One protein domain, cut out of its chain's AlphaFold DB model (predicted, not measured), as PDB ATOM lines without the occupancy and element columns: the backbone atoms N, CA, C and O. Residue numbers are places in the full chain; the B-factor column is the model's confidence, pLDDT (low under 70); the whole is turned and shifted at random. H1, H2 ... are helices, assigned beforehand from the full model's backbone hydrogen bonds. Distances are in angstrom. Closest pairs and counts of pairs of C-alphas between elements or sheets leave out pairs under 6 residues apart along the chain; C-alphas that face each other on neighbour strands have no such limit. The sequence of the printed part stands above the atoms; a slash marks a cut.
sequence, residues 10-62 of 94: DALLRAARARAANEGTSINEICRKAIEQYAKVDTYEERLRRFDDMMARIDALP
ATOM      1  N   ASP A  10     308.711 197.223 392.417       96.06
ATOM      2  CA  ASP A  10     309.265 195.993 391.833       96.06
ATOM      3  C   ASP A  10     309.251 194.831 392.833       96.06
ATOM      4  O   ASP A  10     308.964 193.696 392.447       96.06
ATOM      5  N   ALA A  11     309.474 195.092 394.127       96.81
ATOM      6  CA  ALA A  11     309.417 194.047 395.145       96.81
ATOM      7  C   ALA A  11     307.990 193.495 395.274       96.81
ATOM      8  O   ALA A  11     307.798 192.275 395.340       96.81
ATOM      9  N   LEU A  12     306.982 194.371 395.200       96.38
ATOM     10  CA  LEU A  12     305.579 193.965 395.148       96.38
ATOM     11  C   LEU A  12     305.277 193.114 393.905       96.38
ATOM     12  O   LEU A  12     304.673 192.044 394.021       96.38
ATOM     13  N   LEU A  13     305.721 193.544 392.719       96.19
ATOM     14  CA  LEU A  13     305.505 192.801 391.474       96.19
ATOM     15  C   LEU A  13     306.187 191.424 391.499       96.19
ATOM     16  O   LEU A  13     305.620 190.436 391.023       96.19
ATOM     17  N   ARG A  14     307.392 191.336 392.068       96.69
ATOM     18  CA  ARG A  14     308.129 190.078 392.245       96.69
ATOM     19  C   ARG A  14     307.391 189.118 393.167       96.69
ATOM     20  O   ARG A  14     307.180 187.967 392.781       96.69
ATOM     21  N   ALA A  15     306.952 189.589 394.332       96.81
ATOM     22  CA  ALA A  15     306.191 188.782 395.281       96.81
ATOM     23  C   ALA A  15     304.873 188.284 394.671       96.81
ATOM     24  O   ALA A  15     304.539 187.100 394.768       96.81
ATOM     25  N   ALA A  16     304.157 189.164 393.970       95.88
ATOM     26  CA  ALA A  16     302.905 188.817 393.316       95.88
ATOM     27  C   ALA A  16     303.115 187.746 392.228       95.88
ATOM     28  O   ALA A  16     302.346 186.789 392.149       95.88
ATOM     29  N   ARG A  17     304.175 187.858 391.414       96.38
ATOM     30  CA  ARG A  17     304.518 186.846 390.397       96.38
ATOM     31  C   ARG A  17     304.841 185.488 391.008       96.38
ATOM     32  O   ARG A  17     304.357 184.483 390.497       96.38
ATOM     33  N   ALA A  18     305.627 185.459 392.085       97.19
ATOM     34  CA  ALA A  18     305.954 184.216 392.781       97.19
ATOM     35  C   ALA A  18     304.683 183.524 393.296       97.19
ATOM     36  O   ALA A  18     304.490 182.330 393.087       97.19
ATOM     37  N   ARG A  19     303.770 184.300 393.887       96.44
ATOM     38  CA  ARG A  19     302.476 183.791 394.345       96.44
ATOM     39  C   ARG A  19     301.614 183.263 393.197       96.44
ATOM     40  O   ARG A  19     301.101 182.156 393.294       96.44
ATOM     41  N   ALA A  20     301.484 184.023 392.111       96.00
ATOM     42  CA  ALA A  20     300.695 183.607 390.954       96.00
ATOM     43  C   ALA A  20     301.212 182.289 390.354       96.00
ATOM     44  O   ALA A  20     300.415 181.415 390.029       96.00
ATOM     45  N   ALA A  21     302.536 182.115 390.278       95.56
ATOM     46  CA  ALA A  21     303.144 180.875 389.808       95.56
ATOM     47  C   ALA A  21     302.805 179.679 390.716       95.56
ATOM     48  O   ALA A  21     302.441 178.620 390.211       95.56
ATOM     49  N   ASN A  22     302.850 179.863 392.040       95.69
ATOM     50  CA  ASN A  22     302.457 178.827 393.002       95.69
ATOM     51  C   ASN A  22     300.975 178.437 392.872       95.69
ATOM     52  O   ASN A  22     300.622 177.279 393.065       95.69
ATOM     53  N   GLU A  23     300.110 179.393 392.525       94.44
ATOM     54  CA  GLU A  23     298.672 179.183 392.302       94.44
ATOM     55  C   GLU A  23     298.349 178.679 390.876       94.44
ATOM     56  O   GLU A  23     297.180 178.508 390.534       94.44
ATOM     57  N   GLY A  24     299.360 178.437 390.027       95.56
ATOM     58  CA  GLY A  24     299.167 177.978 388.646       95.56
ATOM     59  C   GLY A  24     298.514 179.020 387.730       95.56
ATOM     60  O   GLY A  24     297.873 178.668 386.743       95.56
ATOM     61  N   THR A  25     298.648 180.306 388.057       96.06
ATOM     62  CA  THR A  25     298.071 181.427 387.307       96.06
ATOM     63  C   THR A  25     299.135 182.462 386.921       96.06
ATOM     64  O   THR A  25     300.335 182.267 387.105       96.06
ATOM     65  N   SER A  26     298.710 183.587 386.342       95.81
ATOM     66  CA  SER A  26     299.589 184.694 385.963       95.81
ATOM     67  C   SER A  26     299.094 186.021 386.523       95.81
ATOM     68  O   SER A  26     297.897 186.226 386.725       95.81
ATOM     69  N   ILE A  27     300.012 186.971 386.705       94.69
ATOM     70  CA  ILE A  27     299.648 188.335 387.110       94.69
ATOM     71  C   ILE A  27     298.688 188.986 386.125       94.69
ATOM     72  O   ILE A  27     297.729 189.619 386.550       94.69
ATOM     73  N   ASN A  28     298.879 188.772 384.826       93.25
ATOM     74  CA  ASN A  28     297.967 189.310 383.822       93.25
ATOM     75  C   ASN A  28     296.550 188.752 383.994       93.25
ATOM     76  O   ASN A  28     295.578 189.479 383.811       93.25
ATOM     77  N   GLU A  29     296.418 187.480 384.372       94.56
ATOM     78  CA  GLU A  29     295.120 186.879 384.659       94.56
ATOM     79  C   GLU A  29     294.481 187.411 385.937       94.56
ATOM     80  O   GLU A  29     293.289 187.720 385.927       94.56
ATOM     81  N   ILE A  30     295.263 187.584 387.000       94.81
ATOM     82  CA  ILE A  30     294.786 188.198 388.242       94.81
ATOM     83  C   ILE A  30     294.331 189.640 387.981       94.81
ATOM     84  O   ILE A  30     293.221 190.006 388.362       94.81
ATOM     85  N   CYS A  31     295.135 190.445 387.280       93.31
ATOM     86  CA  CYS A  31     294.785 191.818 386.920       93.31
ATOM     87  C   CYS A  31     293.516 191.874 386.070       93.31
ATOM     88  O   CYS A  31     292.653 192.709 386.324       93.31
ATOM     89  N   ARG A  32     293.365 190.968 385.097       92.12
ATOM     90  CA  ARG A  32     292.155 190.894 384.274       92.12
ATOM     91  C   ARG A  32     290.921 190.620 385.125       92.12
ATOM     92  O   ARG A  32     289.963 191.374 385.034       92.12
ATOM     93  N   LYS A  33     290.967 189.604 385.995       91.62
ATOM     94  CA  LYS A  33     289.853 189.265 386.899       91.62
ATOM     95  C   LYS A  33     289.521 190.419 387.842       91.62
ATOM     96  O   LYS A  33     288.350 190.711 388.055       91.62
ATOM     97  N   ALA A  34     290.537 191.101 388.368       90.62
ATOM     98  CA  ALA A  34     290.347 192.261 389.230       90.62
ATOM     99  C   ALA A  34     289.662 193.418 388.489       90.62
ATOM    100  O   ALA A  34     288.727 194.010 389.018       90.62
ATOM    101  N   ILE A  35     290.080 193.711 387.253       90.81
ATOM    102  CA  ILE A  35     289.463 194.754 386.422       90.81
ATOM    103  C   ILE A  35     288.047 194.354 386.012       90.81
ATOM    104  O   ILE A  35     287.156 195.187 386.078       90.81
ATOM    105  N   GLU A  36     287.808 193.097 385.634       89.38
ATOM    106  CA  GLU A  36     286.464 192.586 385.341       89.38
ATOM    107  C   GLU A  36     285.546 192.728 386.554       89.38
ATOM    108  O   GLU A  36     284.412 193.172 386.420       89.38
ATOM    109  N   GLN A  37     286.034 192.388 387.746       85.81
ATOM    110  CA  GLN A  37     285.272 192.532 388.979       85.81
ATOM    111  C   GLN A  37     285.043 194.000 389.353       85.81
ATOM    112  O   GLN A  37     283.972 194.336 389.838       85.81
ATOM    113  N   TYR A  38     286.018 194.872 389.117       84.19
ATOM    114  CA  TYR A  38     285.871 196.308 389.339       84.19
ATOM    115  C   TYR A  38     284.896 196.949 388.339       84.19
ATOM    116  O   TYR A  38     284.101 197.809 388.704       84.19
ATOM    117  N   ALA A  39     284.943 196.512 387.079       84.00
ATOM    118  CA  ALA A  39     284.050 196.950 386.012       84.00
ATOM    119  C   ALA A  39     282.628 196.404 386.180       84.00
ATOM    120  O   ALA A  39     281.679 197.044 385.732       84.00
ATOM    121  N   LYS A  40     282.468 195.267 386.871       76.88
ATOM    122  CA  LYS A  40     281.201 194.866 387.486       76.88
ATOM    123  C   LYS A  40     280.902 195.823 388.640       76.88
ATOM    124  O   LYS A  40     280.991 195.475 389.816       76.88
ATOM    125  N   VAL A  41     280.530 197.054 388.295       60.88
ATOM    126  CA  VAL A  41     279.670 197.853 389.156       60.88
ATOM    127  C   VAL A  41     278.373 197.072 389.187       60.88
ATOM    128  O   VAL A  41     277.557 197.226 388.288       60.88
ATOM    129  N   ASP A  42     278.260 196.170 390.161       64.06
ATOM    130  CA  ASP A  42     277.035 195.462 390.496       64.06
ATOM    131  C   ASP A  42     275.977 196.553 390.647       64.06
ATOM    132  O   ASP A  42     275.905 197.253 391.669       64.06
ATOM    133  N   THR A  43     275.221 196.783 389.578       72.81
ATOM    134  CA  THR A  43     274.158 197.770 389.616       72.81
ATOM    135  C   THR A  43     273.214 197.327 390.724       72.81
ATOM    136  O   THR A  43     273.090 196.135 391.029       72.81
ATOM    137  N   TYR A  44     272.559 198.277 391.387       71.00
ATOM    138  CA  TYR A  44     271.593 197.941 392.433       71.00
ATOM    139  C   TYR A  44     270.590 196.867 391.950       71.00
ATOM    140  O   TYR A  44     270.267 195.938 392.687       71.00
ATOM    141  N   GLU A  45     270.223 196.917 390.667       75.69
ATOM    142  CA  GLU A  45     269.376 195.939 389.980       75.69
ATOM    143  C   GLU A  45     270.008 194.550 389.788       75.69
ATOM    144  O   GLU A  45     269.307 193.543 389.876       75.69
ATOM    145  N   GLU A  46     271.310 194.443 389.516       79.62
ATOM    146  CA  GLU A  46     271.999 193.143 389.431       79.62
ATOM    147  C   GLU A  46     272.140 192.492 390.808       79.62
ATOM    148  O   GLU A  46     271.965 191.278 390.942       79.62
ATOM    149  N   ARG A  47     272.371 193.297 391.852       80.25
ATOM    150  CA  ARG A  47     272.394 192.811 393.240       80.25
ATOM    151  C   ARG A  47     271.029 192.299 393.676       80.25
ATOM    152  O   ARG A  47     270.966 191.231 394.281       80.25
ATOM    153  N   LEU A  48     269.965 193.036 393.356       83.88
ATOM    154  CA  LEU A  48     268.591 192.610 393.616       83.88
ATOM    155  C   LEU A  48     268.254 191.330 392.855       83.88
ATOM    156  O   LEU A  48     267.831 190.368 393.479       83.88
ATOM    157  N   ARG A  49     268.560 191.246 391.554       86.19
ATOM    158  CA  ARG A  49     268.331 190.014 390.779       86.19
ATOM    159  C   ARG A  49     269.044 188.802 391.366       86.19
ATOM    160  O   ARG A  49     268.471 187.720 391.424       86.19
ATOM    161  N   ARG A  50     270.290 188.967 391.813       85.38
ATOM    162  CA  ARG A  50     271.035 187.886 392.467       85.38
ATOM    163  C   ARG A  50     270.416 187.492 393.810       85.38
ATOM    164  O   ARG A  50     270.457 186.318 394.174       85.38
ATOM    165  N   PHE A  51     269.885 188.459 394.550       88.44
ATOM    166  CA  PHE A  51     269.171 188.205 395.795       88.44
ATOM    167  C   PHE A  51     267.860 187.452 395.539       88.44
ATOM    168  O   PHE A  51     267.619 186.440 396.189       88.44
ATOM    169  N   ASP A  52     267.078 187.878 394.550       94.44
ATOM    170  CA  ASP A  52     265.825 187.227 394.164       94.44
ATOM    171  C   ASP A  52     266.061 185.787 393.685       94.44
ATOM    172  O   ASP A  52     265.353 184.881 394.111       94.44
ATOM    173  N   ASP A  53     267.102 185.541 392.879       94.62
ATOM    174  CA  ASP A  53     267.490 184.184 392.455       94.62
ATOM    175  C   ASP A  53     267.866 183.295 393.651       94.62
ATOM    176  O   ASP A  53     267.451 182.140 393.752       94.62
ATOM    177  N   MET A  54     268.620 183.843 394.608       94.75
ATOM    178  CA  MET A  54     268.965 183.131 395.836       94.75
ATOM    179  C   MET A  54     267.719 182.796 396.666       94.75
ATOM    180  O   MET A  54     267.609 181.669 397.148       94.75
ATOM    181  N   MET A  55     266.789 183.741 396.821       94.25
ATOM    182  CA  MET A  55     265.544 183.526 397.563       94.25
ATOM    183  C   MET A  55     264.647 182.501 396.870       94.25
ATOM    184  O   MET A  55     264.196 181.565 397.521       94.25
ATOM    185  N   ALA A  56     264.493 182.579 395.547       94.19
ATOM    186  CA  ALA A  56     263.731 181.601 394.774       94.19
ATOM    187  C   ALA A  56     264.278 180.174 394.945       94.19
ATOM    188  O   ALA A  56     263.520 179.211 395.040       94.19
ATOM    189  N   ARG A  57     265.605 180.024 395.035       92.94
ATOM    190  CA  ARG A  57     266.241 178.730 395.318       92.94
ATOM    191  C   ARG A  57     265.968 178.227 396.731       92.94
ATOM    192  O   ARG A  57     265.876 177.018 396.897       92.94
ATOM    193  N   ILE A  58     265.879 179.117 397.721       87.81
ATOM    194  CA  ILE A  58     265.522 178.765 399.104       87.81
ATOM    195  C   ILE A  58     264.060 178.324 399.168       87.81
ATOM    196  O   ILE A  58     263.778 177.285 399.753       87.81
ATOM    197  N   ASP A  59     263.162 179.060 398.519       88.62
ATOM    198  CA  ASP A  59     261.729 178.745 398.490       88.62
ATOM    199  C   ASP A  59     261.439 177.432 397.749       88.62
ATOM    200  O   ASP A  59     260.491 176.723 398.073       88.62
ATOM    201  N   ALA A  60     262.277 177.080 396.769       90.88
ATOM    202  CA  ALA A  60     262.205 175.807 396.058       90.88
ATOM    203  C   ALA A  60     262.747 174.610 396.863       90.88
ATOM    204  O   ALA A  60     262.610 173.469 396.410       90.88
ATOM    205  N   LEU A  61     263.387 174.828 398.021       84.31
ATOM    206  CA  LEU A  61     263.816 173.723 398.876       84.31
ATOM    207  C   LEU A  61     262.586 173.019 399.465       84.31
ATOM    208  O   LEU A  61     261.630 173.684 399.871       84.31
ATOM    209  N   PRO A  62     262.596 171.677 399.548       81.06
ATOM    210  CA  PRO A  62     261.513 170.964 400.201       81.06
ATOM    211  C   PRO A  62     261.394 171.426 401.662       81.06
ATOM    212  O   PRO A  62     262.418 171.697 402.304       81.06
TER     213      PRO A  62
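Overview. This is residues 10 to 62 of the 94 residues of an uncharacterized protein of Ramlibacter sp. 18x22-1 (UniProt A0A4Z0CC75). Three helices are strung one after another in an open, flat zigzag with no common core: H1 and H3 stand at the two ends of the long axis and run roughly the same way, and between them lie H2 and the extended link of residues 40 to 43 that leads from H2 to H3. The first residues of H2 pack on the later part of H1, while H3 sticks out beyond a thin link and touches no helix. The printed part has 53 residues, with three named helices in the order H1, H2, H3 and no named strand; the class is all helix. The whole is extended, with a radius of gyration of the C-alphas of 17.7 A, and its C-alphas span 51 by 27 by 13 A.

Along the chain. H1, residues 10 to 22, begins at C-alpha 10 at (309.265, 195.993, 391.833) and is 18.5 A long from first to last C-alpha. H2, residues 27 to 39, begins at C-alpha 27 at (299.648, 188.335, 387.110) and is 17.9 A long. H3, residues 44 to 59, is the longest at 22.4 A and ends at C-alpha 59 at (261.729, 178.745, 398.490).

Arrangement. H1 touches H2 with residues 16 to 20 alone, and H2 touches H1 with residues 27 to 30 alone. Their closest C-alphas, those of Arg 17 and Ile 27, are 6.1 A apart. Their lines are about perpendicular, at 83 degrees. H3 is apart from H1 and from H2. In H1, H2 and H3 every O i to N i+4 pair is within hydrogen-bond range.

Size, cuts and confidence. The C-alphas farthest apart are those of Asp 10 and Pro 62, at 54.6 A. Residues 31 to 41, 43 to 49 and 51 to 62 stand free. The printed part has no cut, and both links, H1 to H2 and H2 to H3, are tight, with 4 residues each. The mean pLDDT of the printed part is 89.4; residues 41 to 42 are under 70.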